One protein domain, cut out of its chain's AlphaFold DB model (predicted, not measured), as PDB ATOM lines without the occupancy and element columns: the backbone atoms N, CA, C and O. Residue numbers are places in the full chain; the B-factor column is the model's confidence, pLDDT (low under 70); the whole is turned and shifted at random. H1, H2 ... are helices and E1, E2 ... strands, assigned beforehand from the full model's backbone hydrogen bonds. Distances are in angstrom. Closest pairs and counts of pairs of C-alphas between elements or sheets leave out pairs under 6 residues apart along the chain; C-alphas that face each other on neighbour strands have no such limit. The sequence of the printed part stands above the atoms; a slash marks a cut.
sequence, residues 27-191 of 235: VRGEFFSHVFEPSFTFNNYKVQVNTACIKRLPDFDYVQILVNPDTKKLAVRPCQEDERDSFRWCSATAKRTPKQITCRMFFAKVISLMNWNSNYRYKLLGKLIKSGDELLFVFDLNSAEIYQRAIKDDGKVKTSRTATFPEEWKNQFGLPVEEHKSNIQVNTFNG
ATOM      1  N   VAL A  27      32.078 -52.405 -11.609       90.88
ATOM      2  CA  VAL A  27      31.793 -51.787 -10.315       90.88
ATOM      3  C   VAL A  27      33.104 -51.459  -9.602       90.88
ATOM      4  O   VAL A  27      33.997 -52.305  -9.513       90.88
ATOM      5  N   ARG A  28      33.216 -50.235  -9.076       86.50
ATOM      6  CA  ARG A  28      34.369 -49.812  -8.275       86.50
ATOM      7  C   ARG A  28      34.581 -50.777  -7.119       86.50
ATOM      8  O   ARG A  28      33.651 -51.065  -6.364       86.50
ATOM      9  N   GLY A  29      35.821 -51.236  -6.962       84.12
ATOM     10  CA  GLY A  29      36.194 -52.140  -5.880       84.12
ATOM     11  C   GLY A  29      35.759 -51.577  -4.530       84.12
ATOM     12  O   GLY A  29      35.169 -52.290  -3.727       84.12
ATOM     13  N   GLU A  30      35.946 -50.271  -4.335       86.56
ATOM     14  CA  GLU A  30      35.624 -49.487  -3.142       86.56
ATOM     15  C   GLU A  30      34.192 -49.673  -2.613       86.56
ATOM     16  O   GLU A  30      33.958 -49.441  -1.427       86.56
ATOM     17  N   PHE A  31      33.251 -50.133  -3.443       84.75
ATOM     18  CA  PHE A  31      31.864 -50.376  -3.043       84.75
ATOM     19  C   PHE A  31      31.655 -51.710  -2.297       84.75
ATOM     20  O   PHE A  31      30.595 -51.911  -1.703       84.75
ATOM     21  N   PHE A  32      32.643 -52.609  -2.280       85.06
ATOM     22  CA  PHE A  32      32.555 -53.939  -1.659       85.06
ATOM     23  C   PHE A  32      33.213 -54.024  -0.267       85.06
ATOM     24  O   PHE A  32      33.832 -53.083   0.227       85.06
ATOM     25  N   SER A  33      33.075 -55.168   0.418       81.12
ATOM     26  CA  SER A  33      33.739 -55.407   1.707       81.12
ATOM     27  C   SER A  33      35.195 -55.849   1.529       81.12
ATOM     28  O   SER A  33      35.462 -56.935   1.023       81.12
ATOM     29  N   HIS A  34      36.128 -55.056   2.049       78.38
ATOM     30  CA  HIS A  34      37.570 -55.193   1.782       78.38
ATOM     31  C   HIS A  34      38.336 -56.094   2.750       78.38
ATOM     32  O   HIS A  34      39.246 -55.641   3.459       78.38
ATOM     33  N   VAL A  35      37.917 -57.349   2.870       75.62
ATOM     34  CA  VAL A  35      38.510 -58.272   3.852       75.62
ATOM     35  C   VAL A  35      39.853 -58.820   3.364       75.62
ATOM     36  O   VAL A  35      40.767 -59.016   4.172       75.62
ATOM     37  N   PHE A  36      40.000 -59.034   2.056       83.56
ATOM     38  CA  PHE A  36      41.148 -59.732   1.470       83.56
ATOM     39  C   PHE A  36      41.967 -58.863   0.517       83.56
ATOM     40  O   PHE A  36      43.061 -59.250   0.105       83.56
ATOM     41  N   GLU A  37      41.496 -57.670   0.204       91.06
ATOM     42  CA  GLU A  37      42.144 -56.685  -0.646       91.06
ATOM     43  C   GLU A  37      43.234 -55.969   0.160       91.06
ATOM     44  O   GLU A  37      42.972 -55.526   1.283       91.06
ATOM     45  N   PRO A  38      44.473 -55.854  -0.349       95.06
ATOM     46  CA  PRO A  38      45.490 -55.008   0.264       95.06
ATOM     47  C   PRO A  38      44.956 -53.595   0.468       95.06
ATOM     48  O   PRO A  38      44.374 -53.004  -0.439       95.06
ATOM     49  N   SER A  39      45.156 -53.035   1.658       97.00
ATOM     50  CA  SER A  39      44.788 -51.642   1.903       97.00
ATOM     51  C   SER A  39      45.825 -50.901   2.722       97.00
ATOM     52  O   SER A  39      46.485 -51.486   3.582       97.00
ATOM     53  N   PHE A  40      45.929 -49.601   2.455       97.75
ATOM     54  CA  PHE A  40      46.783 -48.652   3.155       97.75
ATOM     55  C   PHE A  40      45.903 -47.575   3.786       97.75
ATOM     56  O   PHE A  40      45.058 -46.982   3.124       97.75
ATOM     57  N   THR A  41      46.050 -47.335   5.085       97.62
ATOM     58  CA  THR A  41      45.216 -46.381   5.824       97.62
ATOM     59  C   THR A  41      46.053 -45.228   6.351       97.62
ATOM     60  O   THR A  41      47.018 -45.473   7.067       97.62
ATOM     61  N   PHE A  42      45.614 -43.994   6.105       97.81
ATOM     62  CA  PHE A  42      46.045 -42.791   6.817       97.81
ATOM     63  C   PHE A  42      45.017 -42.442   7.894       97.81
ATOM     64  O   PHE A  42      43.819 -42.341   7.621       97.81
ATOM     65  N   ASN A  43      45.463 -42.256   9.135       95.62
ATOM     66  CA  ASN A  43      44.592 -41.837  10.231       95.62
ATOM     67  C   ASN A  43      45.403 -41.221  11.374       95.62
ATOM     68  O   ASN A  43      46.294 -41.876  11.908       95.62
ATOM     69  N   ASN A  44      45.043 -40.011  11.811       93.56
ATOM     70  CA  ASN A  44      45.585 -39.387  13.023       93.56
ATOM     71  C   ASN A  44      47.126 -39.414  13.088       93.56
ATOM     72  O   ASN A  44      47.709 -39.944  14.039       93.56
ATOM     73  N   TYR A  45      47.782 -38.898  12.042       96.56
ATOM     74  CA  TYR A  45      49.246 -38.864  11.900       96.56
ATOM     75  C   TYR A  45      49.929 -40.236  11.857       96.56
ATOM     76  O   TYR A  45      51.143 -40.333  12.062       96.56
ATOM     77  N   LYS A  46      49.159 -41.300  11.624       97.62
ATOM     78  CA  LYS A  46      49.645 -42.670  11.514       97.62
ATOM     79  C   LYS A  46      49.269 -43.273  10.175       97.62
ATOM     80  O   LYS A  46      48.258 -42.903   9.574       97.62
ATOM     81  N   VAL A  47      50.061 -44.258   9.780       98.00
ATOM     82  CA  VAL A  47      49.775 -45.139   8.656       98.00
ATOM     83  C   VAL A  47      49.821 -46.598   9.070       98.00
ATOM     84  O   VAL A  47      50.479 -46.957  10.048       98.00
ATOM     85  N   GLN A  48      49.083 -47.432   8.348       96.69
ATOM     86  CA  GLN A  48      49.047 -48.873   8.564       96.69
ATOM     87  C   GLN A  48      48.530 -49.577   7.308       96.69
ATOM     88  O   GLN A  48      47.585 -49.104   6.674       96.69
ATOM     89  N   VAL A  49      49.105 -50.737   7.004       97.25
ATOM     90  CA  VAL A  49      48.538 -51.685   6.039       97.25
ATOM     91  C   VAL A  49      47.578 -52.661   6.720       97.25
ATOM     92  O   VAL A  49      47.670 -52.881   7.925       97.25
ATOM     93  N   ASN A  50      46.663 -53.291   5.991       96.19
ATOM     94  CA  ASN A  50      45.852 -54.362   6.575       96.19
ATOM     95  C   ASN A  50      46.581 -55.719   6.608       96.19
ATOM     96  O   ASN A  50      47.679 -55.902   6.080       96.19
ATOM     97  N   THR A  51      45.936 -56.708   7.227       95.75
ATOM     98  CA  THR A  51      46.449 -58.082   7.335       95.75
ATOM     99  C   THR A  51      46.650 -58.742   5.972       95.75
ATOM    100  O   THR A  51      47.505 -59.614   5.835       95.75
ATOM    101  N   ALA A  52      45.892 -58.325   4.957       95.50
ATOM    102  CA  ALA A  52      46.006 -58.868   3.615       95.50
ATOM    103  C   ALA A  52      47.349 -58.520   2.946       95.50
ATOM    104  O   ALA A  52      47.835 -59.313   2.142       95.50
ATOM    105  N   CYS A  53      47.975 -57.392   3.306       96.31
ATOM    106  CA  CYS A  53      49.338 -57.067   2.878       96.31
ATOM    107  C   CYS A  53      50.370 -57.999   3.531       96.31
ATOM    108  O   CYS A  53      51.180 -58.604   2.837       96.31
ATOM    109  N   ILE A  54      50.282 -58.177   4.854       96.31
ATOM    110  CA  ILE A  54      51.223 -59.011   5.623       96.31
ATOM    111  C   ILE A  54      51.165 -60.478   5.185       96.31
ATOM    112  O   ILE A  54      52.197 -61.124   5.051       96.31
ATOM    113  N   LYS A  55      49.962 -61.003   4.916       94.56
ATOM    114  CA  LYS A  55      49.782 -62.382   4.438       94.56
ATOM    115  C   LYS A  55      50.356 -62.622   3.042       94.56
ATOM    116  O   LYS A  55      50.759 -63.739   2.754       94.56
ATOM    117  N   ARG A  56      50.349 -61.604   2.177       94.88
ATOM    118  CA  ARG A  56      50.863 -61.717   0.805       94.88
ATOM    119  C   ARG A  56      52.385 -61.600   0.723       94.88
ATOM    120  O   ARG A  56      52.951 -62.120  -0.225       94.88
ATOM    121  N   LEU A  57      53.025 -60.954   1.698       93.94
ATOM    122  CA  LEU A  57      54.485 -60.871   1.833       93.94
ATOM    123  C   LEU A  57      54.925 -61.453   3.193       93.94
ATOM    124  O   LEU A  57      55.299 -60.703   4.106       93.94
ATOM    125  N   PRO A  58      54.834 -62.787   3.364       92.88
ATOM    126  CA  PRO A  58      55.065 -63.443   4.650       92.88
ATOM    127  C   PRO A  58      56.524 -63.373   5.120       92.88
ATOM    128  O   PRO A  58      56.744 -63.418   6.329       92.88
ATOM    129  N   ASP A  59      57.472 -63.161   4.207       93.06
ATOM    130  CA  ASP A  59      58.913 -63.231   4.492       93.06
ATOM    131  C   ASP A  59      59.571 -61.860   4.721       93.06
ATOM    132  O   ASP A  59      60.747 -61.779   5.057       93.06
ATOM    133  N   PHE A  60      58.821 -60.764   4.565       95.06
ATOM    134  CA  PHE A  60      59.375 -59.407   4.609       95.06
ATOM    135  C   PHE A  60      58.881 -58.626   5.814       95.06
ATOM    136  O   PHE A  60      57.721 -58.209   5.850       95.06
ATOM    137  N   ASP A  61      59.754 -58.396   6.792       96.62
ATOM    138  CA  ASP A  61      59.456 -57.610   7.995       96.62
ATOM    139  C   ASP A  61      59.630 -56.101   7.814       96.62
ATOM    140  O   ASP A  61      59.019 -55.329   8.560       96.62
ATOM    141  N   TYR A  62      60.412 -55.686   6.821       97.62
ATOM    142  CA  TYR A  62      60.752 -54.295   6.556       97.62
ATOM    143  C   TYR A  62      60.257 -53.880   5.176       97.62
ATOM    144  O   TYR A  62      60.151 -54.691   4.253       97.62
ATOM    145  N   VAL A  63      59.883 -52.607   5.069       97.88
ATOM    146  CA  VAL A  63      59.424 -51.998   3.822       97.88
ATOM    147  C   VAL A  63      59.929 -50.564   3.701       97.88
ATOM    148  O   VAL A  63      60.242 -49.910   4.698       97.88
ATOM    149  N   GLN A  64      59.902 -50.058   2.474       97.56
ATOM    150  CA  GLN A  64      59.993 -48.645   2.130       97.56
ATOM    151  C   GLN A  64      58.643 -48.159   1.591       97.56
ATOM    152  O   GLN A  64      57.926 -48.892   0.902       97.56
ATOM    153  N   ILE A  65      58.295 -46.907   1.891       97.19
ATOM    154  CA  ILE A  65      57.143 -46.227   1.285       97.19
ATOM    155  C   ILE A  65      57.656 -45.280   0.206       97.19
ATOM    156  O   ILE A  65      58.499 -44.429   0.479       97.19
ATOM    157  N   LEU A  66      57.090 -45.391  -0.992       96.31
ATOM    158  CA  LEU A  66      57.368 -44.517  -2.123       96.31
ATOM    159  C   LEU A  66      56.101 -43.739  -2.479       96.31
ATOM    160  O   LEU A  66      54.994 -44.271  -2.398       96.31
ATOM    161  N   VAL A  67      56.254 -42.482  -2.887       96.25
ATOM    162  CA  VAL A  67      55.144 -41.652  -3.367       96.25
ATOM    163  C   VAL A  67      55.545 -40.989  -4.667       96.25
ATOM    164  O   VAL A  67      56.582 -40.333  -4.730       96.25
ATOM    165  N   ASN A  68      54.689 -41.120  -5.674       95.38
ATOM    166  CA  ASN A  68      54.741 -40.300  -6.869       95.38
ATOM    167  C   ASN A  68      53.727 -39.147  -6.707       95.38
ATOM    168  O   ASN A  68      52.515 -39.395  -6.738       95.38
ATOM    169  N   PRO A  69      54.189 -37.903  -6.479       94.56
ATOM    170  CA  PRO A  69      53.307 -36.768  -6.229       94.56
ATOM    171  C   PRO A  69      52.570 -36.278  -7.478       94.56
ATOM    172  O   PRO A  69      51.552 -35.601  -7.324       94.56
ATOM    173  N   ASP A  70      53.039 -36.621  -8.677       92.56
ATOM    174  CA  ASP A  70      52.442 -36.184  -9.941       92.56
ATOM    175  C   ASP A  70      51.301 -37.121 -10.333       92.56
ATOM    176  O   ASP A  70      50.166 -36.686 -10.520       92.56
ATOM    177  N   THR A  71      51.567 -38.429 -10.341       89.56
ATOM    178  CA  THR A  71      50.562 -39.459 -10.664       89.56
ATOM    179  C   THR A  71      49.675 -39.834  -9.478       89.56
ATOM    180  O   THR A  71      48.770 -40.657  -9.619       89.56
ATOM    181  N   LYS A  72      49.928 -39.242  -8.304       94.69
ATOM    182  CA  LYS A  72      49.203 -39.492  -7.047       94.69
ATOM    183  C   LYS A  72      49.179 -40.979  -6.668       94.69
ATOM    184  O   LYS A  72      48.185 -41.489  -6.157       94.69
ATOM    185  N   LYS A  73      50.288 -41.687  -6.887       94.50
ATOM    186  CA  LYS A  73      50.442 -43.098  -6.501       94.50
ATOM    187  C   LYS A  73      51.283 -43.235  -5.238       94.50
ATOM    188  O   LYS A  73      52.254 -42.505  -5.037       94.50
ATOM    189  N   LEU A  74      50.929 -44.207  -4.407       97.19
ATOM    190  CA  LEU A  74      51.712 -44.637  -3.254       97.19
ATOM    191  C   LEU A  74      52.091 -46.100  -3.441       97.19
ATOM    192  O   LEU A  74      51.237 -46.919  -3.775       97.19
ATOM    193  N   ALA A  75      53.350 -46.432  -3.184       96.75
ATOM    194  CA  ALA A  75      53.827 -47.800  -3.206       96.75
ATOM    195  C   ALA A  75      54.440 -48.220  -1.868       96.75
ATOM    196  O   ALA A  75      55.032 -47.411  -1.154       96.75
ATOM    197  N   VAL A  76      54.294 -49.502  -1.539       97.56
ATOM    198  CA  VAL A  76      54.983 -50.150  -0.420       97.56
ATOM    199  C   VAL A  76      55.857 -51.253  -0.993       97.56
ATOM    200  O   VAL A  76      55.335 -52.238  -1.522       97.56
ATOM    201  N   ARG A  77      57.171 -51.069  -0.888       96.31
ATOM    202  CA  ARG A  77      58.189 -51.985  -1.403       96.31
ATOM    203  C   ARG A  77      58.793 -52.780  -0.238       96.31
ATOM    204  O   ARG A  77      59.273 -52.144   0.697       96.31
ATOM    205  N   PRO A  78      58.750 -54.121  -0.237       96.69
ATOM    206  CA  PRO A  78      59.503 -54.933   0.706       96.69
ATOM    207  C   PRO A  78      61.003 -54.691   0.539       96.69
ATOM    208  O   PRO A  78      61.486 -54.511  -0.575       96.69
ATOM    209  N   CYS A  79      61.725 -54.679   1.652       95.94
ATOM    210  CA  CYS A  79      63.161 -54.433   1.677       95.94
ATOM    211  C   CYS A  79      63.803 -55.151   2.872       95.94
ATOM    212  O   CYS A  79      63.104 -55.677   3.745       95.94
ATOM    213  N   GLN A  80      65.132 -55.165   2.916       95.88
ATOM    214  CA  GLN A  80      65.893 -55.627   4.073       95.88
ATOM    215  C   GLN A  80      65.920 -54.572   5.188       95.88
ATOM    216  O   GLN A  80      65.551 -53.410   4.995       95.88
ATOM    217  N   GLU A  81      66.325 -54.994   6.386       96.69
ATOM    218  CA  GLU A  81      66.426 -54.121   7.563       96.69
ATOM    219  C   GLU A  81      67.544 -53.079   7.432       96.69
ATOM    220  O   GLU A  81      67.381 -51.941   7.867       96.69
ATOM    221  N   ASP A  82      68.665 -53.448   6.820       96.50
ATOM    222  CA  ASP A  82      69.846 -52.603   6.639       96.50
ATOM    223  C   ASP A  82      69.716 -51.611   5.474       96.50
ATOM    224  O   ASP A  82      70.510 -50.674   5.359       96.50
ATOM    225  N   GLU A  83      68.689 -51.763   4.635       97.25
ATOM    226  CA  GLU A  83      68.399 -50.799   3.583       97.25
ATOM    227  C   GLU A  83      68.009 -49.436   4.167       97.25
ATOM    228  O   GLU A  83      67.256 -49.308   5.137       97.25
ATOM    229  N   ARG A  84      68.514 -48.377   3.532       96.25
ATOM    230  CA  ARG A  84      68.258 -46.998   3.944       96.25
ATOM    231  C   ARG A  84      66.755 -46.700   3.942       96.25
ATOM    232  O   ARG A  84      66.042 -47.072   3.014       96.25
ATOM    233  N   ASP A  85      66.296 -45.977   4.962       95.69
ATOM    234  CA  ASP A  85      64.899 -45.546   5.111       95.69
ATOM    235  C   ASP A  85      63.891 -46.718   5.202       95.69
ATOM    236  O   ASP A  85      62.680 -46.521   5.051       95.69
ATOM    237  N   SER A  86      64.375 -47.935   5.489       96.94
ATOM    238  CA  SER A  86      63.535 -49.083   5.816       96.94
ATOM    239  C   SER A  86      62.836 -48.882   7.165       96.94
ATOM    240  O   SER A  86      63.339 -48.231   8.089       96.94
ATOM    241  N   PHE A  87      61.645 -49.455   7.312       96.94
ATOM    242  CA  PHE A  87      61.005 -49.568   8.618       96.94
ATOM    243  C   PHE A  87      60.176 -50.843   8.727       96.94
ATOM    244  O   PHE A  87      59.594 -51.340   7.762       96.94
ATOM    245  N   ARG A  88      60.059 -51.349   9.955       96.94
ATOM    246  CA  ARG A  88      59.260 -52.541  10.246       96.94
ATOM    247  C   ARG A  88      57.757 -52.237  10.197       96.94
ATOM    248  O   ARG A  88      57.247 -51.480  11.030       96.94
ATOM    249  N   TRP A  89      57.032 -52.878   9.278       96.44
ATOM    250  CA  TRP A  89      55.582 -52.687   9.059       96.44
ATOM    251  C   TRP A  89      54.657 -53.679   9.782       96.44
ATOM    252  O   TRP A  89      53.431 -53.542   9.734       96.44
ATOM    253  N   CYS A  90      55.220 -54.657  10.493       96.94
ATOM    254  CA  CYS A  90      54.482 -55.684  11.229       96.94
ATOM    255  C   CYS A  90      55.016 -55.882  12.658       96.94
ATOM    256  O   CYS A  90      56.032 -55.307  13.057       96.94
ATOM    257  N   SER A  91      54.321 -56.688  13.462       95.38
ATOM    258  CA  SER A  91      54.812 -57.130  14.769       95.38
ATOM    259  C   SER A  91      56.023 -58.061  14.630       95.38
ATOM    260  O   SER A  91      56.108 -58.835  13.681       95.38
ATOM    261  N   ALA A  92      56.943 -58.007  15.600       90.94
ATOM    262  CA  ALA A  92      58.120 -58.884  15.696       90.94
ATOM    263  C   ALA A  92      57.803 -60.215  16.413       90.94
ATOM    264  O   ALA A  92      58.603 -60.742  17.178       90.94
ATOM    265  N   THR A  93      56.582 -60.715  16.236       90.44
ATOM    266  CA  THR A  93      56.058 -61.920  16.891       90.44
ATOM    267  C   THR A  93      55.820 -63.008  15.855       90.44
ATOM    268  O   THR A  93      55.500 -62.691  14.712       90.44
ATOM    269  N   ALA A  94      55.857 -64.282  16.266       86.44
ATOM    270  CA  ALA A  94      55.589 -65.420  15.375       86.44
ATOM    271  C   ALA A  94      54.269 -65.265  14.594       86.44
ATOM    272  O   ALA A  94      54.208 -65.485  13.388       86.44
ATOM    273  N   LYS A  95      53.208 -64.796  15.267       91.06
ATOM    274  CA  LYS A  95      51.987 -64.340  14.597       91.06
ATOM    275  C   LYS A  95      52.150 -62.883  14.176       91.06
ATOM    276  O   LYS A  95      51.965 -61.979  14.994       91.06
ATOM    277  N   ARG A  96      52.490 -62.661  12.909       93.12
ATOM    278  CA  ARG A  96      52.680 -61.323  12.339       93.12
ATOM    279  C   ARG A  96      51.341 -60.596  12.221       93.12
ATOM    280  O   ARG A  96      50.364 -61.124  11.690       93.12
ATOM    281  N   THR A  97      51.295 -59.368  12.723       95.50
ATOM    282  CA  THR A  97      50.138 -58.469  12.617       95.50
ATOM    283  C   THR A  97      50.582 -57.104  12.097       95.50
ATOM    284  O   THR A  97      51.712 -56.703  12.379       95.50
ATOM    285  N   PRO A  98      49.750 -56.378  11.332       96.56
ATOM    286  CA  PRO A  98      50.159 -55.085  10.799       96.56
ATOM    287  C   PRO A  98      50.380 -54.052  11.906       96.56
ATOM    288  O   PRO A  98      49.577 -53.953  12.836       96.56
ATOM    289  N   LYS A  99      51.421 -53.229  11.776       96.75
ATOM    290  CA  LYS A  99      51.784 -52.204  12.760       96.75
ATOM    291  C   LYS A  99      51.227 -50.834  12.369       96.75
ATOM    292  O   LYS A  99      51.259 -50.448  11.205       96.75
ATOM    293  N   GLN A 100      50.756 -50.075  13.361       96.88
ATOM    294  CA  GLN A 100      50.498 -48.643  13.196       96.88
ATOM    295  C   GLN A 100      51.786 -47.851  13.381       96.88
ATOM    296  O   GLN A 100      52.430 -47.944  14.428       96.88
ATOM    297  N   ILE A 101      52.130 -47.046  12.385       97.00
ATOM    298  CA  ILE A 101      53.375 -46.283  12.347       97.00
ATOM    299  C   ILE A 101      53.047 -44.798  12.397       97.00
ATOM    300  O   ILE A 101      52.370 -44.269  11.517       97.00
ATOM    301  N   THR A 102      53.530 -44.118  13.433       97.69
ATOM    302  CA  THR A 102      53.444 -42.659  13.542       97.69
ATOM    303  C   THR A 102      54.384 -42.013  12.530       97.69
ATOM    304  O   THR A 102      55.568 -42.327  12.496       97.69
ATOM    305  N   CYS A 103      53.868 -41.092  11.720       94.88
ATOM    306  CA  CYS A 103      54.579 -40.515  10.581       94.88
ATOM    307  C   CYS A 103      54.095 -39.080  10.295       94.88
ATOM    308  O   CYS A 103      53.547 -38.780   9.240       94.88
ATOM    309  N   ARG A 104      54.283 -38.164  11.255       97.12
ATOM    310  CA  ARG A 104      53.702 -36.803  11.217       97.12
ATOM    311  C   ARG A 104      54.000 -36.031   9.926       97.12
ATOM    312  O   ARG A 104      53.074 -35.502   9.322       97.12
ATOM    313  N   MET A 105      55.263 -35.995   9.502       97.12
ATOM    314  CA  MET A 105      55.667 -35.248   8.304       97.12
ATOM    315  C   MET A 105      55.151 -35.883   7.017       97.12
ATOM    316  O   MET A 105      54.618 -35.182   6.162       97.12
ATOM    317  N   PHE A 106      55.273 -37.206   6.893       97.56
ATOM    318  CA  PHE A 106      54.753 -37.937   5.741       97.56
ATOM    319  C   PHE A 106      53.236 -37.761   5.605       97.56
ATOM    320  O   PHE A 106      52.753 -37.379   4.542       97.56
ATOM    321  N   PHE A 107      52.505 -37.945   6.708       98.06
ATOM    322  CA  PHE A 107      51.069 -37.705   6.775       98.06
ATOM    323  C   PHE A 107      50.736 -36.278   6.325       98.06
ATOM    324  O   PHE A 107      49.968 -36.111   5.387       98.06
ATOM    325  N   ALA A 108      51.357 -35.251   6.919       97.62
ATOM    326  CA  ALA A 108      51.093 -33.855   6.566       97.62
ATOM    327  C   ALA A 108      51.351 -33.554   5.078       97.62
ATOM    328  O   ALA A 108      50.537 -32.881   4.447       97.62
ATOM    329  N   LYS A 109      52.432 -34.096   4.496       98.25
ATOM    330  CA  LYS A 109      52.729 -33.939   3.065       98.25
ATOM    331  C   LYS A 109      51.644 -34.545   2.176       98.25
ATOM    332  O   LYS A 109      51.215 -33.880   1.242       98.25
ATOM    333  N   VAL A 110      51.179 -35.762   2.466       98.19
ATOM    334  CA  VAL A 110      50.111 -36.409   1.679       98.19
ATOM    335  C   VAL A 110      48.781 -35.677   1.846       98.19
ATOM    336  O   VAL A 110      48.109 -35.411   0.855       98.19
ATOM    337  N   ILE A 111      48.423 -35.293   3.077       97.50
ATOM    338  CA  ILE A 111      47.203 -34.521   3.334       97.50
ATOM    339  C   ILE A 111      47.219 -33.204   2.544       97.50
ATOM    340  O   ILE A 111      46.233 -32.879   1.890       97.50
ATOM    341  N   SER A 112      48.345 -32.483   2.543       97.94
ATOM    342  CA  SER A 112      48.498 -31.250   1.763       97.94
ATOM    343  C   SER A 112      48.467 -31.500   0.254       97.94
ATOM    344  O   SER A 112      47.842 -30.730  -0.466       97.94
ATOM    345  N   LEU A 113      49.119 -32.563  -0.230       97.50
ATOM    346  CA  LEU A 113      49.175 -32.922  -1.652       97.50
ATOM    347  C   LEU A 113      47.786 -33.191  -2.242       97.50
ATOM    348  O   LEU A 113      47.544 -32.869  -3.403       97.50
ATOM    349  N   MET A 114      46.911 -33.809  -1.448       96.56
ATOM    350  CA  MET A 114      45.564 -34.211  -1.854       96.56
ATOM    351  C   MET A 114      44.485 -33.202  -1.445       96.56
ATOM    352  O   MET A 114      43.306 -33.439  -1.695       96.56
ATOM    353  N   ASN A 115      44.870 -32.107  -0.781       95.88
ATOM    354  CA  ASN A 115      43.948 -31.158  -0.158       95.88
ATOM    355  C   ASN A 115      42.904 -31.852   0.748       95.88
ATOM    356  O   ASN A 115      41.706 -31.568   0.720       95.88
ATOM    357  N   TRP A 116      43.365 -32.827   1.527       95.12
ATOM    358  CA  TRP A 116      42.536 -33.625   2.422       95.12
ATOM    359  C   TRP A 116      42.353 -32.958   3.788       95.12
ATOM    360  O   TRP A 116      43.156 -32.143   4.235       95.12
ATOM    361  N   ASN A 117      41.299 -33.348   4.502       92.88
ATOM    362  CA  ASN A 117      41.077 -32.942   5.883       92.88
ATOM    363  C   ASN A 117      41.862 -33.865   6.826       92.88
ATOM    364  O   ASN A 117      41.573 -35.056   6.940       92.88
ATOM    365  N   SER A 118      42.821 -33.311   7.569       92.81
ATOM    366  CA  SER A 118      43.675 -34.069   8.495       92.81
ATOM    367  C   SER A 118      42.917 -34.801   9.610       92.81
ATOM    368  O   SER A 118      43.468 -35.717  10.223       92.81
ATOM    369  N   ASN A 119      41.669 -34.413   9.890       90.62
ATOM    370  CA  ASN A 119      40.824 -35.053  10.894       90.62
ATOM    371  C   ASN A 119      40.106 -36.299  10.369       90.62
ATOM    372  O   ASN A 119      39.454 -36.986  11.151       90.62
ATOM    373  N   TYR A 120      40.178 -36.607   9.076       93.31
ATOM    374  CA  TYR A 120      39.515 -37.779   8.512       93.31
ATOM    375  C   TYR A 120      40.453 -38.982   8.448       93.31
ATOM    376  O   TYR A 120      41.675 -38.881   8.585       93.31
ATOM    377  N   ARG A 121      39.850 -40.157   8.285       94.44
ATOM    378  CA  ARG A 121      40.569 -41.385   7.964       94.44
ATOM    379  C   ARG A 121      40.412 -41.655   6.474       94.44
ATOM    380  O   ARG A 121      39.292 -41.672   5.977       94.44
ATOM    381  N   TYR A 122      41.525 -41.945   5.819       95.56
ATOM    382  CA  TYR A 122      41.577 -42.279   4.401       95.56
ATOM    383  C   TYR A 122      42.058 -43.708   4.264       95.56
ATOM    384  O   TYR A 122      43.083 -44.073   4.847       95.56
ATOM    385  N   LYS A 123      41.315 -44.530   3.533       95.38
ATOM    386  CA  LYS A 123      41.704 -45.904   3.241       95.38
ATOM    387  C   LYS A 123      41.805 -46.075   1.735       95.38
ATOM    388  O   LYS A 123      40.860 -45.798   1.014       95.38
ATOM    389  N   LEU A 124      42.964 -46.535   1.296       94.81
ATOM    390  CA  LEU A 124      43.265 -46.815  -0.095       94.81
ATOM    391  C   LEU A 124      43.220 -48.314  -0.293       94.81
ATOM    392  O   LEU A 124      43.808 -49.056   0.502       94.81
ATOM    393  N   LEU A 125      42.571 -48.744  -1.360       92.94
ATOM    394  CA  LEU A 125      42.725 -50.096  -1.854       92.94
ATOM    395  C   LEU A 125      43.911 -50.137  -2.795       92.94
ATOM    396  O   LEU A 125      44.229 -49.178  -3.495       92.94
ATOM    397  N   GLY A 126      44.599 -51.259  -2.768       91.31
ATOM    398  CA  GLY A 126      45.708 -51.507  -3.654       91.31
ATOM    399  C   GLY A 126      45.781 -52.976  -3.956       91.31
ATOM    400  O   GLY A 126      44.975 -53.779  -3.481       91.31
ATOM    401  N   LYS A 127      46.776 -53.358  -4.738       90.19
ATOM    402  CA  LYS A 127      47.088 -54.772  -4.901       90.19
ATOM    403  C   LYS A 127      48.592 -54.971  -5.141       90.19
ATOM    404  O   LYS A 127      49.337 -54.002  -5.300       90.19
ATOM    405  N   LEU A 128      49.046 -56.214  -5.006       91.81
ATOM    406  CA  LEU A 128      50.459 -56.596  -5.082       91.81
ATOM    407  C   LEU A 128      50.859 -56.838  -6.532       91.81
ATOM    408  O   LEU A 128      50.152 -57.570  -7.224       91.81
ATOM    409  N   ILE A 129      51.973 -56.256  -6.965       88.69
ATOM    410  CA  ILE A 129      52.432 -56.318  -8.355       88.69
ATOM    411  C   ILE A 129      53.912 -56.590  -8.453       88.69
ATOM    412  O   ILE A 129      54.679 -56.225  -7.567       88.69
ATOM    413  N   LYS A 130      54.282 -57.231  -9.555       86.31
ATOM    414  CA  LYS A 130      55.662 -57.472  -9.934       86.31
ATOM    415  C   LYS A 130      55.940 -56.696 -11.214       86.31
ATOM    416  O   LYS A 130      55.241 -56.894 -12.203       86.31
ATOM    417  N   SER A 131      56.938 -55.823 -11.178       80.44
ATOM    418  CA  SER A 131      57.396 -55.040 -12.323       80.44
ATOM    419  C   SER A 131      58.895 -55.268 -12.473       80.44
ATOM    420  O   SER A 131      59.678 -54.821 -11.639       80.44
ATOM    421  N   GLY A 132      59.292 -56.023 -13.500       84.25
ATOM    422  CA  GLY A 132      60.647 -56.571 -13.574       84.25
ATOM    423  C   GLY A 132      60.936 -57.461 -12.362       84.25
ATOM    424  O   GLY A 132      60.161 -58.376 -12.068       84.25
ATOM    425  N   ASP A 133      62.008 -57.153 -11.638       84.31
ATOM    426  CA  ASP A 133      62.405 -57.868 -10.417       84.31
ATOM    427  C   ASP A 133      61.857 -57.238  -9.129       84.31
ATOM    428  O   ASP A 133      62.007 -57.805  -8.047       84.31
ATOM    429  N   GLU A 134      61.160 -56.105  -9.229       84.94
ATOM    430  CA  GLU A 134      60.592 -55.411  -8.077       84.94
ATOM    431  C   GLU A 134      59.174 -55.902  -7.785       84.94
ATOM    432  O   GLU A 134      58.291 -55.907  -8.647       84.94
ATOM    433  N   LEU A 135      58.941 -56.283  -6.532       91.00
ATOM    434  CA  LEU A 135      57.642 -56.686  -6.007       91.00
ATOM    435  C   LEU A 135      57.134 -55.571  -5.094       91.00
ATOM    436  O   LEU A 135      57.811 -55.240  -4.136       91.00
ATOM    437  N   LEU A 136      55.963 -54.986  -5.336       94.00
ATOM    438  CA  LEU A 136      55.454 -53.890  -4.503       94.00
ATOM    439  C   LEU A 136      53.926 -53.846  -4.445       94.00
ATOM    440  O   LEU A 136      53.229 -54.265  -5.366       94.00
ATOM    441  N   PHE A 137      53.370 -53.316  -3.360       95.94
ATOM    442  CA  PHE A 137      51.968 -52.904  -3.362       95.94
ATOM    443  C   PHE A 137      51.848 -51.523  -3.980       95.94
ATOM    444  O   PHE A 137      52.635 -50.650  -3.624       95.94
ATOM    445  N   VAL A 138      50.834 -51.304  -4.816       94.88
ATOM    446  CA  VAL A 138      50.493 -49.968  -5.324       94.88
ATOM    447  C   VAL A 138      49.075 -49.592  -4.930       94.88
ATOM    448  O   VAL A 138      48.155 -50.406  -5.021       94.88
ATOM    449  N   PHE A 139      48.930 -48.342  -4.502       95.06
ATOM    450  CA  PHE A 139      47.706 -47.700  -4.050       95.06
ATOM    451  C   PHE A 139      47.506 -46.394  -4.822       95.06
ATOM    452  O   PHE A 139      48.463 -45.648  -5.056       95.06
ATOM    453  N   ASP A 140      46.264 -46.103  -5.198       92.12
ATOM    454  CA  ASP A 140      45.889 -44.845  -5.842       92.12
ATOM    455  C   ASP A 140      45.381 -43.854  -4.792       92.12
ATOM    456  O   ASP A 140      44.417 -44.142  -4.085       92.12
ATOM    457  N   LEU A 141      46.022 -42.690  -4.663       93.56
ATOM    458  CA  LEU A 141      45.567 -41.668  -3.723       93.56
ATOM    459  C   LEU A 141      44.247 -41.031  -4.177       93.56
ATOM    460  O   LEU A 141      43.499 -40.570  -3.325       93.56
ATOM    461  N   ASN A 142      43.910 -41.033  -5.468       90.25
ATOM    462  CA  ASN A 142      42.657 -40.448  -5.959       90.25
ATOM    463  C   ASN A 142      41.423 -41.308  -5.645       90.25
ATOM    464  O   ASN A 142      40.304 -40.815  -5.756       90.25
ATOM    465  N   SER A 143      41.596 -42.575  -5.246       89.38
ATOM    466  CA  SER A 143      40.483 -43.502  -5.001       89.38
ATOM    467  C   SER A 143      40.206 -43.771  -3.516       89.38
ATOM    468  O   SER A 143      39.655 -44.805  -3.141       89.38
ATOM    469  N   ALA A 144      40.589 -42.843  -2.637       91.38
ATOM    470  CA  ALA A 144      40.454 -43.030  -1.198       91.38
ATOM    471  C   ALA A 144      38.993 -43.174  -0.728       91.38
ATOM    472  O   ALA A 144      38.157 -42.302  -0.955       91.38
ATOM    473  N   GLU A 145      38.718 -44.211   0.067       91.50
ATOM    474  CA  GLU A 145      37.533 -44.277   0.922       91.50
ATOM    475  C   GLU A 145      37.705 -43.306   2.103       91.50
ATOM    476  O   GLU A 145      38.623 -43.463   2.924       91.50
ATOM    477  N   ILE A 146      36.813 -42.318   2.218       92.38
ATOM    478  CA  ILE A 146      36.906 -41.265   3.237       92.38
ATOM    479  C   ILE A 146      35.963 -41.578   4.398       92.38
ATOM    480  O   ILE A 146      34.754 -41.695   4.231       92.38
ATOM    481  N   TYR A 147      36.507 -41.654   5.608       91.44
ATOM    482  CA  TYR A 147      35.750 -41.855   6.840       91.44
ATOM    483  C   TYR A 147      35.838 -40.590   7.690       91.44
ATOM    484  O   TYR A 147      36.860 -40.310   8.328       91.44
ATOM    485  N   GLN A 148      34.751 -39.823   7.702       89.38
ATOM    486  CA  GLN A 148      34.684 -38.563   8.432       89.38
ATOM    487  C   GLN A 148      34.663 -38.797   9.948       89.38
ATOM    488  O   GLN A 148      34.026 -39.727  10.454       89.38
ATOM    489  N   ARG A 149      35.359 -37.938  10.696       79.12
ATOM    490  CA  ARG A 149      35.286 -37.902  12.161       79.12
ATOM    491  C   ARG A 149      34.462 -36.690  12.557       79.12
ATOM    492  O   ARG A 149      34.824 -35.571  12.209       79.12
ATOM    493  N   ALA A 150      33.378 -36.925  13.285       67.94
ATOM    494  CA  ALA A 150      32.586 -35.864  13.881       67.94
ATOM    495  C   ALA A 150      32.958 -35.759  15.363       67.94
ATOM    496  O   ALA A 150      32.945 -36.756  16.095       67.94
ATOM    497  N   ILE A 151      33.319 -34.555  15.795       66.50
ATOM    498  CA  ILE A 151      33.373 -34.218  17.215       66.50
ATOM    499  C   ILE A 151      31.940 -33.863  17.588       66.50
ATOM    500  O   ILE A 151      31.358 -32.965  16.988       66.50
ATOM    501  N   LYS A 152      31.336 -34.630  18.491       66.19
ATOM    502  CA  LYS A 152      30.009 -34.305  19.013       66.19
ATOM    503  C   LYS A 152      30.110 -33.150  20.012       66.19
ATOM    504  O   LYS A 152      31.170 -32.946  20.601       66.19
ATOM    505  N   ASP A 153      28.995 -32.463  20.248       60.00
ATOM    506  CA  ASP A 153      28.900 -31.340  21.198       60.00
ATOM    507  C   ASP A 153      29.305 -31.719  22.639       60.00
ATOM    508  O   ASP A 153      29.682 -30.862  23.430       60.00
ATOM    509  N   ASP A 154      29.300 -33.015  22.976       72.50
ATOM    510  CA  ASP A 154      29.777 -33.566  24.254       72.50
ATOM    511  C   ASP A 154      31.312 -33.738  24.333       72.50
ATOM    512  O   ASP A 154      31.828 -34.342  25.276       72.50
ATOM    513  N   GLY A 155      32.051 -33.264  23.325       68.75
ATOM    514  CA  GLY A 155      33.503 -33.399  23.207       68.75
ATOM    515  C   GLY A 155      33.981 -34.800  22.802       68.75
ATOM    516  O   GLY A 155      35.187 -35.007  22.629       68.75
ATOM    517  N   LYS A 156      33.088 -35.784  22.612       71.12
ATOM    518  CA  LYS A 156      33.478 -37.141  22.198       71.12
ATOM    519  C   LYS A 156      33.655 -37.209  20.685       71.12
ATOM    520  O   LYS A 156      32.734 -36.981  19.900       71.12
ATOM    521  N   VAL A 157      34.851 -37.611  20.257       71.62
ATOM    522  CA  VAL A 157      35.157 -37.843  18.841       71.62
ATOM    523  C   VAL A 157      34.575 -39.189  18.407       71.62
ATOM    524  O   VAL A 157      35.077 -40.242  18.809       71.62
ATOM    525  N   LYS A 158      33.550 -39.178  17.549       72.44
ATOM    526  CA  LYS A 158      33.008 -40.391  16.925       72.44
ATOM    527  C   LYS A 158      33.460 -40.458  15.468       72.44
ATOM    528  O   LYS A 158      33.102 -39.622  14.644       72.44
ATOM    529  N   THR A 159      34.241 -41.482  15.141       68.62
ATOM    530  CA  THR A 159      34.553 -41.807  13.743       68.62
ATOM    531  C   THR A 159      33.317 -42.421  13.090       68.62
ATOM    532  O   THR A 159      32.744 -43.373  13.632       68.62
ATOM    533  N   SER A 160      32.900 -41.881  11.945       73.00
ATOM    534  CA  SER A 160      31.857 -42.486  11.121       73.00
ATOM    535  C   SER A 160      32.297 -43.877  10.668       73.00
ATOM    536  O   SER A 160      33.455 -44.091  10.306       73.00
ATOM    537  N   ARG A 161      31.366 -44.832  10.692       70.12
ATOM    538  CA  ARG A 161      31.564 -46.145  10.059       70.12
ATOM    539  C   ARG A 161      31.193 -46.125   8.576       70.12
ATOM    540  O   ARG A 161      31.598 -47.027   7.856       70.12
ATOM    541  N   THR A 162      30.453 -45.108   8.144       76.75
ATOM    542  CA  THR A 162      30.021 -44.926   6.760       76.75
ATOM    543  C   THR A 162      31.114 -44.196   5.996       76.75
ATOM    544  O   THR A 162      31.492 -43.086   6.386       76.75
ATOM    545  N   ALA A 163      31.620 -44.834   4.942       80.44
ATOM    546  CA  ALA A 163      32.512 -44.200   3.987       80.44
ATOM    547  C   ALA A 163      31.722 -43.196   3.136       80.44
ATOM    548  O   ALA A 163      30.593 -43.465   2.726       80.44
ATOM    549  N   THR A 164      32.318 -42.038   2.887       82.69
ATOM    550  CA  THR A 164      31.858 -41.066   1.898       82.69
ATOM    551  C   THR A 164      32.772 -41.145   0.687       82.69
ATOM    552  O   THR A 164      33.993 -41.223   0.844       82.69
ATOM    553  N   PHE A 165      32.176 -41.106  -0.497       79.19
ATOM    554  CA  PHE A 165      32.879 -41.145  -1.773       79.19
ATOM    555  C   PHE A 165      32.851 -39.770  -2.445       79.19
ATOM    556  O   PHE A 165      32.013 -38.940  -2.071       79.19
ATOM    557  N   PRO A 166      33.746 -39.522  -3.416       76.25
ATOM    558  CA  PRO A 166      33.683 -38.330  -4.249       76.25
ATOM    559  C   PRO A 166      32.318 -38.173  -4.940       76.25
ATOM    560  O   PRO A 166      31.649 -39.161  -5.258       76.25
ATOM    561  N   GLU A 167      31.884 -36.930  -5.148       75.56
ATOM    562  CA  GLU A 167      30.544 -36.623  -5.669       75.56
ATOM    563  C   GLU A 167      30.378 -37.086  -7.121       75.56
ATOM    564  O   GLU A 167      29.305 -37.558  -7.505       75.56
ATOM    565  N   GLU A 168      31.468 -37.072  -7.889       76.44
ATOM    566  CA  GLU A 168      31.537 -37.596  -9.249       76.44
ATOM    567  C   GLU A 168      31.146 -39.080  -9.350       76.44
ATOM    568  O   GLU A 168      30.714 -39.530 -10.405       76.44
ATOM    569  N   TRP A 169      31.233 -39.858  -8.263       79.94
ATOM    570  CA  TRP A 169      30.885 -41.284  -8.288       79.94
ATOM    571  C   TRP A 169      29.410 -41.556  -7.996       79.94
ATOM    572  O   TRP A 169      28.954 -42.682  -8.169       79.94
ATOM    573  N   LYS A 170      28.640 -40.551  -7.566       79.19
ATOM    574  CA  LYS A 170      27.276 -40.735  -7.047       79.19
ATOM    575  C   LYS A 170      26.306 -41.375  -8.049       79.19
ATOM    576  O   LYS A 170      25.393 -42.076  -7.628       79.19
ATOM    577  N   ASN A 171      26.509 -41.146  -9.346       84.00
ATOM    578  CA  ASN A 171      25.618 -41.616 -10.414       84.00
ATOM    579  C   ASN A 171      26.288 -42.633 -11.359       84.00
ATOM    580  O   ASN A 171      25.845 -42.795 -12.493       84.00
ATOM    581  N   GLN A 172      27.357 -43.305 -10.918       84.81
ATOM    582  CA  GLN A 172      28.040 -44.342 -11.697       84.81
ATOM    583  C   GLN A 172      28.426 -45.533 -10.817       84.81
ATOM    584  O   GLN A 172      28.817 -45.369  -9.663       84.81
ATOM    585  N   PHE A 173      28.377 -46.743 -11.375       86.44
ATOM    586  CA  PHE A 173      28.875 -47.935 -10.686       86.44
ATOM    587  C   PHE A 173      30.397 -48.052 -10.798       86.44
ATOM    588  O   PHE A 173      31.053 -48.534  -9.876       86.44
ATOM    589  N   GLY A 174      30.968 -47.560 -11.897       87.88
ATOM    590  CA  GLY A 174      32.406 -47.466 -12.104       87.88
ATOM    591  C   GLY A 174      32.738 -47.034 -13.520       87.88
ATOM    592  O   GLY A 174      32.146 -46.066 -13.994       87.88
ATOM    593  N   LEU A 175      33.708 -47.692 -14.150       85.94
ATOM    594  CA  LEU A 175      34.114 -47.396 -15.528       85.94
ATOM    595  C   LEU A 175      33.454 -48.383 -16.501       85.94
ATOM    596  O   LEU A 175      33.284 -49.547 -16.124       85.94
ATOM    597  N   PRO A 176      33.116 -47.969 -17.735       90.94
ATOM    598  CA  PRO A 176      32.739 -48.892 -18.805       90.94
ATOM    599  C   PRO A 176      33.769 -50.014 -18.966       90.94
ATOM    600  O   PRO A 176      34.959 -49.800 -18.726       90.94
ATOM    601  N   VAL A 177      33.338 -51.213 -19.359       88.44
ATOM    602  CA  VAL A 177      34.223 -52.393 -19.426       88.44
ATOM    603  C   VAL A 177      35.417 -52.169 -20.357       88.44
ATOM    604  O   VAL A 177      36.538 -52.567 -20.030       88.44
ATOM    605  N   GLU A 178      35.212 -51.502 -21.486       85.19
ATOM    606  CA  GLU A 178      36.240 -51.195 -22.481       85.19
ATOM    607  C   GLU A 178      37.290 -50.231 -21.915       85.19
ATOM    608  O   GLU A 178      38.491 -50.475 -22.032       85.19
ATOM    609  N   GLU A 179      36.841 -49.177 -21.228       84.38
ATOM    610  CA  GLU A 179      37.721 -48.200 -20.578       84.38
ATOM    611  C   GLU A 179      38.444 -48.809 -19.372       84.38
ATOM    612  O   GLU A 179      39.624 -48.563 -19.132       84.38
ATOM    613  N   HIS A 180      37.759 -49.661 -18.612       83.56
ATOM    614  CA  HIS A 180      38.366 -50.368 -17.497       83.56
ATOM    615  C   HIS A 180      39.521 -51.265 -17.977       83.56
ATOM    616  O   HIS A 180      40.557 -51.327 -17.317       83.56
ATOM    617  N   LYS A 181      39.388 -51.920 -19.140       76.62
ATOM    618  CA  LYS A 181      40.465 -52.717 -19.756       76.62
ATOM    619  C   LYS A 181      41.640 -51.848 -20.218       76.62
ATOM    620  O   LYS A 181      42.787 -52.190 -19.932       76.62
ATOM    621  N   SER A 182      41.384 -50.722 -20.885       69.12
ATOM    622  CA  SER A 182      42.450 -49.842 -21.387       69.12
ATOM    623  C   SER A 182      43.191 -49.109 -20.264       69.12
ATOM    624  O   SER A 182      44.417 -49.032 -20.291       69.12
ATOM    625  N   ASN A 183      42.492 -48.655 -19.220       63.50
ATOM    626  CA  ASN A 183      43.116 -48.027 -18.052       63.50
ATOM    627  C   ASN A 183      44.009 -49.002 -17.268       63.50
ATOM    628  O   ASN A 183      44.977 -48.571 -16.637       63.50
ATOM    629  N   ILE A 184      43.733 -50.311 -17.325       60.84
ATOM    630  CA  ILE A 184      44.669 -51.330 -16.829       60.84
ATOM    631  C   ILE A 184      45.938 -51.332 -17.689       60.84
ATOM    632  O   ILE A 184      47.027 -51.246 -17.135       60.84
ATOM    633  N   GLN A 185      45.811 -51.354 -19.020       48.59
ATOM    634  CA  GLN A 185      46.945 -51.428 -19.954       48.59
ATOM    635  C   GLN A 185      47.824 -50.159 -19.988       48.59
ATOM    636  O   GLN A 185      49.047 -50.264 -20.059       48.59
ATOM    637  N   VAL A 186      47.244 -48.955 -19.903       45.56
ATOM    638  CA  VAL A 186      47.999 -47.682 -19.928       45.56
ATOM    639  C   VAL A 186      48.813 -47.484 -18.644       45.56
ATOM    640  O   VAL A 186      49.950 -47.014 -18.702       45.56
ATOM    641  N   ASN A 187      48.299 -47.927 -17.489       45.28
ATOM    642  CA  ASN A 187      49.091 -47.976 -16.255       45.28
ATOM    643  C   ASN A 187      50.300 -48.926 -16.377       45.28
ATOM    644  O   ASN A 187      51.278 -48.742 -15.659       45.28
ATOM    645  N   THR A 188      50.286 -49.884 -17.308       45.59
ATOM    646  CA  THR A 188      51.409 -50.794 -17.580       45.59
ATOM    647  C   THR A 188      52.540 -50.149 -18.391       45.59
ATOM    648  O   THR A 188      53.688 -50.566 -18.252       45.59
ATOM    649  N   PHE A 189      52.256 -49.124 -19.206       35.22
ATOM    650  CA  PHE A 189      53.231 -48.514 -20.129       35.22
ATOM    651  C   PHE A 189      54.112 -47.431 -19.471       35.22
ATOM    652  O   PHE A 189      55.246 -47.217 -19.890       35.22
ATOM    653  N   ASN A 190      53.661 -46.809 -18.374       43.28
ATOM    654  CA  ASN A 190      54.398 -45.749 -17.662       43.28
ATOM    655  C   ASN A 190      55.433 -46.256 -16.622       43.28
ATOM    656  O   ASN A 190      55.734 -45.561 -15.651       43.28
ATOM    657  N   GLY A 191      55.990 -47.459 -16.797       44.56
ATOM    658  CA  GLY A 191      57.085 -47.979 -15.958       44.56
ATOM    659  C   GLY A 191      56.691 -48.472 -14.557       44.56
ATOM    660  O   GLY A 191      57.560 -48.859 -13.779       44.56
TER     661      GLY A 191
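Overview. This is residues 27 to 191 of the 235 residues of the protein "Integrase" of Lachnospiraceae bacterium (UniProt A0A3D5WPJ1). Starting from residue 27, you will find a twisted sheet of seven strands, with H1 over one face and H2 over the other. Past its edge strand E7 the chain runs on into a small hairpin, E8 and E9, then returns through a long link to E10 and to H3, which lies off the sheet. The printed part has 165 residues, with three named helices and ten named strands in the order E1 E2 H1 E3 E4 H2 E5 E6 E7 E8 E9 E10 H3; neighbour strands are antiparallel. The class is mixed, helices and strands, with 82 residues, under half, in named elements. The whole is compact, with a radius of gyration of the C-alphas of 16.7 A and spans of 47 by 46 by 29 A.

Arrangement. Look first at the hairpin of E1, residues 39 to 43, and E2, residues 46 to 49, where N 41 and O 48 are 2.8 A apart. H1, residues 51 to 56, is on the sheet at a height of 9.3 A, over E5, residues 121 to 131, and along it at 3 degrees on the local plane; the closest C-alphas of H1 and E5 are those of Arg 56 and Leu 128, 7.8 A apart. E3, residues 62 to 68, and E4, residues 73 to 79, form a hairpin, with N 64 and O 77 at 2.8 A. H2, residues 104 to 113, is on the opposite face from H1 at a height of 8.6 A, slantwise to E2 at 47 degrees on the local plane and only just over it, with 3 C-alphas falling on it; Lys 46 and Phe 107 have the closest C-alphas, 7.0 A apart. E5 bends by 51 degrees at residue 128 and its pairing is staggered: E1 (N 40 to O 124, 2.9 A) and E7, residues 145 to 147 (N 121 to O 147, 3.0 A), lie on opposite sides of it, and E6, residues 134 to 140, forms a hairpin with it (N 129 to O 136, 2.8 A). E6 also pairs with E4, N 74 and O 139 being 2.9 A apart. E8, residues 149 to 151, and E9, residues 157 to 159, form a hairpin, with N 150 and O 158 at 3.0 A. E10, residues 174 to 176, pairs with no named strand and meets H3, residues 177 to 189, only through their link; H3 is not on the seven-stranded sheet. Each O i to N i+4 pair is within hydrogen-bond range in H1 and H2, and 7 of 9 are in H3.

Along the chain. Find C-alpha 39 at (44.788, -51.642, 1.903), where E1 begins. E5, the longest strand, runs 29.7 A from C-alpha 121 at (40.569, -41.385, 7.964); E3 spans 20.3 A, E4 18.9 A and E6 18.2 A. H2 is 14.2 A long, and H3 runs 19.4 A to C-alpha 189 at (53.231, -48.514, -20.129).

Size, cuts and confidence. The C-alphas of Gly 132 and Asp 154 are the two farthest apart, at 54.0 A. The printed part has no cut. The links E4 to H2 and E9 to E10 are long; in the first, residues 87 to 88 pair with 62 to 63 of E3, and 101 to 102 with 46 to 47 of E2. The mean pLDDT of the printed part is 87.7, and it is under 70 at residues 150 to 153, 155, 159 and 182 to 191.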